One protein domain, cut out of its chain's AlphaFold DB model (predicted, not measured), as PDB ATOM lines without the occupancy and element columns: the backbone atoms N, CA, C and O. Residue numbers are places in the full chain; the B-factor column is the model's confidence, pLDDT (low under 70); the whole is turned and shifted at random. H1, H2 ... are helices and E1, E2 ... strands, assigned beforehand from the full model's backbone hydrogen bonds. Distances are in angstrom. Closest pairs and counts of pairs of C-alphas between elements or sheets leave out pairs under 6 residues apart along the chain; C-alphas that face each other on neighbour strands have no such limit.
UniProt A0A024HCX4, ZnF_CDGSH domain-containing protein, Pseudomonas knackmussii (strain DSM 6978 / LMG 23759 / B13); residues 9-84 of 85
ATOM      1  N   VAL A   9       0.479  52.596  39.116       98.06
ATOM      2  CA  VAL A   9       0.830  51.701  40.221       98.06
ATOM      3  C   VAL A   9       0.291  52.320  41.503       98.06
ATOM      4  O   VAL A   9       0.789  53.355  41.943       98.06
ATOM      5  N   ARG A  10      -0.717  51.689  42.106       97.88
ATOM      6  CA  ARG A  10      -1.351  52.174  43.337       97.88
ATOM      7  C   ARG A  10      -1.029  51.257  44.506       97.88
ATOM      8  O   ARG A  10      -1.325  50.066  44.449       97.88
ATOM      9  N   ARG A  11      -0.474  51.814  45.583       98.31
ATOM     10  CA  ARG A  11      -0.407  51.136  46.884       98.31
ATOM     11  C   ARG A  11      -1.771  51.213  47.557       98.31
ATOM     12  O   ARG A  11      -2.360  52.287  47.613       98.31
ATOM     13  N   VAL A  12      -2.265  50.074  48.030       97.94
ATOM     14  CA  VAL A  12      -3.545  49.965  48.732       97.94
ATOM     15  C   VAL A  12      -3.304  49.330  50.087       97.94
ATOM     16  O   VAL A  12      -2.794  48.209  50.156       97.94
ATOM     17  N   GLU A  13      -3.699  50.043  51.138       98.06
ATOM     18  CA  GLU A  13      -3.603  49.584  52.521       98.06
ATOM     19  C   GLU A  13      -4.722  48.585  52.873       98.06
ATOM     20  O   GLU A  13      -5.787  48.583  52.238       98.06
ATOM     21  N   PRO A  14      -4.529  47.730  53.894       98.25
ATOM     22  CA  PRO A  14      -5.572  46.828  54.366       98.25
ATOM     23  C   PRO A  14      -6.850  47.581  54.753       98.25
ATOM     24  O   PRO A  14      -6.808  48.565  55.487       98.25
ATOM     25  N   GLY A  15      -8.003  47.109  54.283       96.12
ATOM     26  CA  GLY A  15      -9.299  47.702  54.610       96.12
ATOM     27  C   GLY A  15      -9.623  49.008  53.877       96.12
ATOM     28  O   GLY A  15     -10.763  49.458  53.968       96.12
ATOM     29  N   GLN A  16      -8.684  49.602  53.128       97.00
ATOM     30  CA  GLN A  16      -8.912  50.855  52.408       97.00
ATOM     31  C   GLN A  16      -9.836  50.618  51.198       97.00
ATOM     32  O   GLN A  16      -9.412  49.953  50.245       97.00
ATOM     33  N   PRO A  17     -11.069  51.163  51.184       95.94
ATOM     34  CA  PRO A  17     -11.984  50.969  50.069       95.94
ATOM     35  C   PRO A  17     -11.459  51.680  48.819       95.94
ATOM     36  O   PRO A  17     -11.076  52.849  48.859       95.94
ATOM     37  N   GLN A  18     -11.436  50.955  47.709       96.25
ATOM     38  CA  GLN A  18     -11.083  51.443  46.383       96.25
ATOM     39  C   GLN A  18     -12.296  51.318  45.476       96.25
ATOM     40  O   GLN A  18     -12.934  50.267  45.458       96.25
ATOM     41  N   ARG A  19     -12.547  52.347  44.667       96.94
ATOM     42  CA  ARG A  19     -13.658  52.360  43.718       96.94
ATOM     43  C   ARG A  19     -13.159  52.474  42.286       96.94
ATOM     44  O   ARG A  19     -12.910  53.565  41.778       96.94
ATOM     45  N   LEU A  20     -13.021  51.330  41.629       97.38
ATOM     46  CA  LEU A  20     -12.291  51.200  40.370       97.38
ATOM     47  C   LEU A  20     -13.227  50.974  39.178       97.38
ATOM     48  O   LEU A  20     -14.272  50.340  39.289       97.38
ATOM     49  N   CYS A  21     -12.849  51.480  38.008       96.81
ATOM     50  CA  CYS A  21     -13.665  51.393  36.801       96.81
ATOM     51  C   CYS A  21     -13.520  50.047  36.078       96.81
ATOM     52  O   CYS A  21     -12.434  49.716  35.607       96.81
ATOM     53  N   GLN A  22     -14.628  49.314  35.894       96.44
ATOM     54  CA  GLN A  22     -14.655  48.112  35.044       96.44
ATOM     55  C   GLN A  22     -15.177  48.371  33.623       96.44
ATOM     56  O   GLN A  22     -14.905  47.596  32.714       96.44
ATOM     57  N   CYS A  23     -15.917  49.460  33.400       93.88
ATOM     58  CA  CYS A  23     -16.598  49.699  32.124       93.88
ATOM     59  C   CYS A  23     -15.733  50.381  31.051       93.88
ATOM     60  O   CYS A  23     -16.148  50.458  29.895       93.88
ATOM     61  N   GLY A  24     -14.579  50.939  31.434       93.25
ATOM     62  CA  GLY A  24     -13.641  51.625  30.535       93.25
ATOM     63  C   GLY A  24     -14.097  53.002  30.038       93.25
ATOM     64  O   GLY A  24     -13.362  53.650  29.301       93.25
ATOM     65  N   ARG A  25     -15.287  53.468  30.443       92.62
ATOM     66  CA  ARG A  25     -15.890  54.741  29.999       92.62
ATOM     67  C   ARG A  25     -15.732  55.891  30.999       92.62
ATOM     68  O   ARG A  25     -16.221  56.984  30.737       92.62
ATOM     69  N   SER A  26     -15.098  55.649  32.147       93.94
ATOM     70  CA  SER A  26     -14.883  56.690  33.158       93.94
ATOM     71  C   SER A  26     -13.983  57.804  32.616       93.94
ATOM     72  O   SER A  26     -12.949  57.537  32.006       93.94
ATOM     73  N   SER A  27     -14.342  59.060  32.885       92.06
ATOM     74  CA  SER A  27     -13.484  60.218  32.607       92.06
ATOM     75  C   SER A  27     -12.320  60.344  33.597       92.06
ATOM     76  O   SER A  27     -11.406  61.130  33.365       92.06
ATOM     77  N   THR A  28     -12.349  59.583  34.695       92.75
ATOM     78  CA  THR A  28     -11.365  59.618  35.787       92.75
ATOM     79  C   THR A  28     -10.654  58.274  35.962       92.75
ATOM     80  O   THR A  28     -10.322  57.902  37.084       92.75
ATOM     81  N   LEU A  29     -10.447  57.514  34.875       94.06
ATOM     82  CA  LEU A  29      -9.703  56.248  34.925       94.06
ATOM     83  C   LEU A  29      -8.371  56.418  35.689       94.06
ATOM     84  O   LEU A  29      -7.637  57.371  35.405       94.06
ATOM     85  N   PRO A  30      -8.028  55.497  36.610       96.69
ATOM     86  CA  PRO A  30      -8.610  54.160  36.812       96.69
ATOM     87  C   PRO A  30      -9.854  54.096  37.721       96.69
ATOM     88  O   PRO A  30     -10.439  53.022  37.879       96.69
ATOM     89  N   ASP A  31     -10.274  55.214  38.307       96.94
ATOM     90  CA  ASP A  31     -11.393  55.283  39.249       96.94
ATOM     91  C   ASP A  31     -12.735  55.502  38.539       96.94
ATOM     92  O   ASP A  31     -12.794  55.904  37.371       96.94
ATOM     93  N   CYS A  32     -13.837  55.242  39.243       93.88
ATOM     94  CA  CYS A  32     -15.189  55.469  38.726       93.88
ATOM     95  C   CYS A  32     -15.940  56.553  39.522       93.88
ATOM     96  O   CYS A  32     -15.878  56.544  40.756       93.88
ATOM     97  N   PRO A  33     -16.735  57.417  38.857       90.25
ATOM     98  CA  PRO A  33     -17.596  58.384  39.537       90.25
ATOM     99  C   PRO A  33     -18.702  57.656  40.307       90.25
ATOM    100  O   PRO A  33     -19.149  56.595  39.866       90.25
ATOM    101  N   ALA A  34     -19.109  58.188  41.464       87.69
ATOM    102  CA  ALA A  34     -19.942  57.504  42.467       87.69
ATOM    103  C   ALA A  34     -21.262  56.906  41.932       87.69
ATOM    104  O   ALA A  34     -21.791  55.958  42.502       87.69
ATOM    105  N   ASP A  35     -21.771  57.425  40.821       89.75
ATOM    106  CA  ASP A  35     -22.995  57.012  40.136       89.75
ATOM    107  C   ASP A  35     -22.799  55.870  39.116       89.75
ATOM    108  O   ASP A  35     -23.769  55.296  38.615       89.75
ATOM    109  N   CYS A  36     -21.556  55.491  38.808       90.25
ATOM    110  CA  CYS A  36     -21.274  54.404  37.879       90.25
ATOM    111  C   CYS A  36     -21.660  53.045  38.482       90.25
ATOM    112  O   CYS A  36     -21.058  52.608  39.462       90.25
ATOM    113  N   ARG A  37     -22.630  52.359  37.864       91.56
ATOM    114  CA  ARG A  37     -23.149  51.050  38.309       91.56
ATOM    115  C   ARG A  37     -22.165  49.893  38.124       91.56
ATOM    116  O   ARG A  37     -22.269  48.900  38.829       91.56
ATOM    117  N   ASP A  38     -21.207  50.050  37.214       93.62
ATOM    118  CA  ASP A  38     -20.198  49.036  36.871       93.62
ATOM    119  C   ASP A  38     -18.890  49.226  37.670       93.62
ATOM    120  O   ASP A  38     -17.818  48.786  37.249       93.62
ATOM    121  N   ALA A  39     -18.916  49.985  38.767       95.06
ATOM    122  CA  ALA A  39     -17.723  50.196  39.577       95.06
ATOM    123  C   ALA A  39     -17.407  48.959  40.429       95.06
ATOM    124  O   ALA A  39     -18.291  48.368  41.047       95.06
ATOM    125  N   LEU A  40     -16.124  48.611  40.500       95.81
ATOM    126  CA  LEU A  40     -15.613  47.634  41.449       95.81
ATOM    127  C   LEU A  40     -15.322  48.321  42.779       95.81
ATOM    128  O   LEU A  40     -14.404  49.136  42.853       95.81
ATOM    129  N   GLU A  41     -16.035  47.917  43.823       96.25
ATOM    130  CA  GLU A  41     -15.661  48.213  45.204       96.25
ATOM    131  C   GLU A  41     -14.673  47.139  45.681       96.25
ATOM    132  O   GLU A  41     -15.019  45.965  45.834       96.25
ATOM    133  N   LEU A  42     -13.414  47.525  45.874       95.62
ATOM    134  CA  LEU A  42     -12.332  46.639  46.290       95.62
ATOM    135  C   LEU A  42     -11.821  47.058  47.668       95.62
ATOM    136  O   LEU A  42     -11.389  48.186  47.865       95.62
ATOM    137  N   SER A  43     -11.782  46.110  48.599       97.19
ATOM    138  CA  SER A  43     -11.046  46.235  49.855       97.19
ATOM    139  C   SER A  43     -10.156  45.010  50.021       97.19
ATOM    140  O   SER A  43     -10.568  43.881  49.747       97.19
ATOM    141  N   VAL A  44      -8.901  45.232  50.397       96.06
ATOM    142  CA  VAL A  44      -7.874  44.185  50.455       96.06
ATOM    143  C   VAL A  44      -7.567  43.843  51.914       96.06
ATOM    144  O   VAL A  44      -7.514  44.742  52.746       96.06
ATOM    145  N   PRO A  45      -7.325  42.568  52.268       97.06
ATOM    146  CA  PRO A  45      -7.021  42.182  53.652       97.06
ATOM    147  C   PRO A  45      -5.556  42.432  54.042       97.06
ATOM    148  O   PRO A  45      -5.165  42.216  55.184       97.06
ATOM    149  N   ARG A  46      -4.715  42.800  53.073       97.75
ATOM    150  CA  ARG A  46      -3.284  43.050  53.238       97.75
ATOM    151  C   ARG A  46      -2.832  44.074  52.210       97.75
ATOM    152  O   ARG A  46      -3.418  44.120  51.123       97.75
ATOM    153  N   GLU A  47      -1.771  44.800  52.538       97.94
ATOM    154  CA  GLU A  47      -1.153  45.760  51.631       97.94
ATOM    155  C   GLU A  47      -0.810  45.097  50.289       97.94
ATOM    156  O   GLU A  47      -0.352  43.948  50.236       97.94
ATOM    157  N   ARG A  48      -1.062  45.812  49.190       97.50
ATOM    158  CA  ARG A  48      -0.618  45.400  47.856       97.50
ATOM    159  C   ARG A  48      -0.434  46.579  46.914       97.50
ATOM    160  O   ARG A  48      -1.063  47.621  47.072       97.50
ATOM    161  N   LEU A  49       0.387  46.361  45.892       98.25
ATOM    162  CA  LEU A  49       0.480  47.233  44.727       98.25
ATOM    163  C   LEU A  49      -0.469  46.718  43.641       98.25
ATOM    164  O   LEU A  49      -0.398  45.553  43.247       98.25
ATOM    165  N   LEU A  50      -1.357  47.581  43.163       98.06
ATOM    166  CA  LEU A  50      -2.227  47.324  42.024       98.06
ATOM    167  C   LEU A  50      -1.651  47.993  40.782       98.06
ATOM    168  O   LEU A  50      -1.222  49.142  40.846       98.06
ATOM    169  N   LEU A  51      -1.691  47.291  39.652       98.31
ATOM    170  CA  LEU A  51      -1.388  47.861  38.344       98.31
ATOM    171  C   LEU A  51      -2.706  48.152  37.617       98.31
ATOM    172  O   LEU A  51      -3.370  47.236  37.130       98.31
ATOM    173  N   LEU A  52      -3.099  49.421  37.576       98.31
ATOM    174  CA  LEU A  52      -4.421  49.864  37.147       98.31
ATOM    175  C   LEU A  52      -4.406  50.459  35.737       98.31
ATOM    176  O   LEU A  52      -3.482  51.165  35.329       98.31
ATOM    177  N   CYS A  53      -5.455  50.163  34.974       97.31
ATOM    178  CA  CYS A  53      -5.615  50.620  33.603       97.31
ATOM    179  C   CYS A  53      -6.048  52.089  33.551       97.31
ATOM    180  O   CYS A  53      -7.055  52.474  34.140       97.31
ATOM    181  N   ARG A  54      -5.334  52.889  32.752       96.12
ATOM    182  CA  ARG A  54      -5.688  54.289  32.461       96.12
ATOM    183  C   ARG A  54      -6.169  54.531  31.032       96.12
ATOM    184  O   ARG A  54      -6.656  55.610  30.725       96.12
ATOM    185  N   CYS A  55      -6.036  53.542  30.146       94.69
ATOM    186  CA  CYS A  55      -6.360  53.693  28.726       94.69
ATOM    187  C   CYS A  55      -7.769  53.213  28.347       94.69
ATOM    188  O   CYS A  55      -8.198  53.458  27.223       94.69
ATOM    189  N   GLY A  56      -8.454  52.481  29.235       94.44
ATOM    190  CA  GLY A  56      -9.790  51.923  28.989       94.44
ATOM    191  C   GLY A  56      -9.836  50.746  28.003       94.44
ATOM    192  O   GLY A  56     -10.921  50.292  27.663       94.44
ATOM    193  N   ARG A  57      -8.683  50.245  27.532       94.94
ATOM    194  CA  ARG A  57      -8.587  49.177  26.512       94.94
ATOM    195  C   ARG A  57      -8.296  47.786  27.075       94.94
ATOM    196  O   ARG A  57      -8.190  46.845  26.298       94.94
ATOM    197  N   SER A  58      -8.090  47.670  28.386       96.12
ATOM    198  CA  SER A  58      -7.767  46.388  29.015       96.12
ATOM    199  C   SER A  58      -8.949  45.426  28.920       96.12
ATOM    200  O   SER A  58     -10.090  45.821  29.155       96.12
ATOM    201  N   ALA A  59      -8.677  44.157  28.628       96.44
ATOM    202  CA  ALA A  59      -9.674  43.096  28.736       96.44
ATOM    203  C   ALA A  59      -9.929  42.681  30.200       96.44
ATOM    204  O   ALA A  59     -10.898  41.981  30.483       96.44
ATOM    205  N   SER A  60      -9.071  43.111  31.132       96.88
ATOM    206  CA  SER A  60      -9.111  42.774  32.559       96.88
ATOM    207  C   SER A  60      -9.366  43.988  33.458       96.88
ATOM    208  O   SER A  60      -8.888  44.035  34.594       96.88
ATOM    209  N   LEU A  61     -10.109  44.987  32.960       96.75
ATOM    210  CA  LEU A  61     -10.480  46.173  33.740       96.75
ATOM    211  C   LEU A  61     -10.991  45.784  35.147       96.75
ATOM    212  O   LEU A  61     -11.791  44.854  35.275       96.75
ATOM    213  N   PRO A  62     -10.523  46.461  36.213       97.31
ATOM    214  CA  PRO A  62      -9.767  47.721  36.217       97.31
ATOM    215  C   PRO A  62      -8.243  47.567  36.062       97.31
ATOM    216  O   PRO A  62      -7.513  48.558  36.095       97.31
ATOM    217  N   TYR A  63      -7.737  46.344  35.920       98.12
ATOM    218  CA  TYR A  63      -6.304  46.066  35.897       98.12
ATOM    219  C   TYR A  63      -5.698  46.294  34.512       98.12
ATOM    220  O   TYR A  63      -6.374  46.197  33.489       98.12
ATOM    221  N   CYS A  64      -4.409  46.624  34.465       97.31
ATOM    222  CA  CYS A  64      -3.677  46.734  33.207       97.31
ATOM    223  C   CYS A  64      -3.195  45.358  32.728       97.31
ATOM    224  O   CYS A  64      -2.523  44.643  33.465       97.31
ATOM    225  N   ASP A  65      -3.467  45.040  31.464       96.06
ATOM    226  CA  ASP A  65      -3.021  43.829  30.756       96.06
ATOM    227  C   ASP A  65      -1.971  44.114  29.660       96.06
ATOM    228  O   ASP A  65      -1.557  43.216  28.931       96.06
ATOM    229  N   GLY A  66      -1.543  45.373  29.519       92.38
ATOM    230  CA  GLY A  66      -0.629  45.811  28.461       92.38
ATOM    231  C   GLY A  66      -1.304  46.292  27.170       92.38
ATOM    232  O   GLY A  66      -0.607  46.818  26.306       92.38
ATOM    233  N   SER A  67      -2.636  46.237  27.053       92.81
ATOM    234  CA  SER A  67      -3.398  46.696  25.871       92.81
ATOM    235  C   SER A  67      -3.299  48.206  25.591       92.81
ATOM    236  O   SER A  67      -3.808  48.700  24.582       92.81
ATOM    237  N   HIS A  68      -2.645  48.974  26.469       91.31
ATOM    238  CA  HIS A  68      -2.274  50.364  26.195       91.31
ATOM    239  C   HIS A  68      -1.188  50.467  25.113       91.31
ATOM    240  O   HIS A  68      -1.182  51.427  24.345       91.31
ATOM    241  N   ALA A  69      -0.298  49.475  25.023       88.25
ATOM    242  CA  ALA A  69       0.725  49.437  23.995       88.25
ATOM    243  C   ALA A  69       0.092  49.081  22.635       88.25
ATOM    244  O   ALA A  69      -0.804  48.235  22.571       88.25
ATOM    245  N   PRO A  70       0.562  49.662  21.516       83.56
ATOM    246  CA  PRO A  70       0.091  49.268  20.190       83.56
ATOM    247  C   PRO A  70       0.329  47.765  19.936       83.56
ATOM    248  O   PRO A  70       1.175  47.152  20.584       83.56
ATOM    249  N   PRO A  71      -0.301  47.120  18.952       80.56
ATOM    250  CA  PRO A  71       0.113  45.776  18.542       80.56
ATOM    251  C   PRO A  71       1.545  45.796  17.968       80.56
ATOM    252  O   PRO A  71       1.918  46.729  17.261       80.56
ATOM    253  N   ALA A  72       2.362  44.782  18.270       83.06
ATOM    254  CA  ALA A  72       3.661  44.557  17.624       83.06
ATOM    255  C   ALA A  72       3.603  43.260  16.818       83.06
ATOM    256  O   ALA A  72       3.433  42.177  17.382       83.06
ATOM    257  N   LYS A  73       3.732  43.371  15.494       87.12
ATOM    258  CA  LYS A  73       3.709  42.222  14.587       87.12
ATOM    259  C   LYS A  73       5.124  41.666  14.426       87.12
ATOM    260  O   LYS A  73       6.003  42.353  13.915       87.12
ATOM    261  N   GLY A  74       5.324  40.419  14.848       88.62
ATOM    262  CA  GLY A  74       6.604  39.720  14.743       88.62
ATOM    263  C   GLY A  74       7.556  39.972  15.916       88.62
ATOM    264  O   GLY A  74       7.408  40.921  16.688       88.62
ATOM    265  N   TRP A  75       8.544  39.087  16.056       85.56
ATOM    266  CA  TRP A  75       9.487  39.099  17.176       85.56
ATOM    267  C   TRP A  75      10.351  40.373  17.194       85.56
ATOM    268  O   TRP A  75      10.524  40.966  18.254       85.56
ATOM    269  N   ALA A  76      10.799  40.861  16.031       88.44
ATOM    270  CA  ALA A  76      11.665  42.039  15.932       88.44
ATOM    271  C   ALA A  76      10.959  43.329  16.385       88.44
ATOM    272  O   ALA A  76      11.549  44.173  17.053       88.44
ATOM    273  N   ALA A  77       9.669  43.478  16.060       85.56
ATOM    274  CA  ALA A  77       8.871  44.618  16.512       85.56
ATOM    275  C   ALA A  77       8.586  44.567  18.020       85.56
ATOM    276  O   ALA A  77       8.521  45.607  18.669       85.56
ATOM    277  N   ARG A  78       8.424  43.361  18.588       82.75
ATOM    278  CA  ARG A  78       8.292  43.181  20.041       82.75
ATOM    279  C   ARG A  78       9.601  43.517  20.752       82.75
ATOM    280  O   ARG A  78       9.549  44.181  21.777       82.75
ATOM    281  N   TRP A  79      10.741  43.113  20.190       84.31
ATOM    282  CA  TRP A  79      12.068  43.373  20.753       84.31
ATOM    283  C   TRP A  79      12.404  44.866  20.826       84.31
ATOM    284  O   TRP A  79      12.807  45.335  21.885       84.31
ATOM    285  N   ARG A  80      12.141  45.634  19.757       83.62
ATOM    286  CA  ARG A  80      12.376  47.094  19.725       83.62
ATOM    287  C   ARG A  80      11.737  47.849  20.896       83.62
ATOM    288  O   ARG A  80      12.336  48.767  21.439       83.62
ATOM    289  N   ARG A  81      10.576  47.393  21.376       77.75
ATOM    290  CA  ARG A  81       9.911  47.983  22.554       77.75
ATOM    291  C   ARG A  81      10.682  47.841  23.852       77.75
ATOM    292  O   ARG A  81      10.515  48.673  24.731       77.75
ATOM    293  N   PHE A  82      11.447  46.767  23.994       76.50
ATOM    294  CA  PHE A  82      12.214  46.513  25.208       76.50
ATOM    295  C   PHE A  82      13.543  47.263  25.212       76.50
ATOM    296  O   PHE A  82      14.002  47.651  26.279       76.50
ATOM    297  N   ILE A  83      14.143  47.472  24.038       83.94
ATOM    298  CA  ILE A  83      15.449  48.133  23.912       83.94
ATOM    299  C   ILE A  83      15.360  49.650  23.702       83.94
ATOM    300  O   ILE A  83      16.369  50.327  23.852       83.94
ATOM    301  N   GLY A  84      14.166  50.189  23.422       65.25
ATOM    302  CA  GLY A  84      13.940  51.636  23.350       65.25
ATOM    303  C   GLY A  84      14.476  52.316  22.085       65.25
ATOM    304  O   GLY A  84      14.751  53.511  22.136       65.25
TER     305      GLY A  84
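AT A GLANCE: This is residues 9 to 84 of the 85 residues of the protein "ZnF_CDGSH domain-containing protein" of Pseudomonas knackmussii (strain DSM 6978 / LMG 23759 / B13) (UniProt A0A024HCX4). There is little regular structure: two small antiparallel two-stranded sheets, E1 - E4 and E2 - E3, sit in a loop-rich body, and a long tail leads away to helix H1, with residues 73 to 79 sticking out. Of 76 printed residues, 26 are in named elements, in the order E1, E2, E3, E4, H1; the class is mixed. The whole is loose, radius of gyration of the C-alphas 15.0 A, spanning 44 by 27 by 16 A.

HOW THE PARTS SIT: Look first at E1, residues 9 to 12, and E4, residues 48 to 52, antiparallel at 140 degrees; C-alphas 11 and 49 face each other at 4.5 A, and N 10 and O 50, 2.9 A, are within hydrogen-bond range. E2, residues 18 to 21, and E3, residues 39 to 42, form an antiparallel hairpin at 148 degrees, with N 18 and O 42 within range at 2.8 A. E1 and E2 are only just apart, closest 8.0 A. H1, residues 75 to 83, is apart from E1, E2 and E3; 3 of its 5 O i to N i+4 pairs are within range.

IN THESE COORDINATES: Find C-alpha 9 at (0.830, 51.701, 40.221), where E1 begins its 9.7 A; E2 runs 9.9 A, E3 9.3 A, E4 12.2 A. H1 runs 12.7 A to C-alpha 83 at (15.449, 48.133, 23.912).

THE WHOLE: The farthest C-alphas, of Asp 35 and Ala 76, are 44.8 A apart. The printed part has no cut; links E2 to E3 and E4 to H1 are long. Residue 84 has pLDDT under 70.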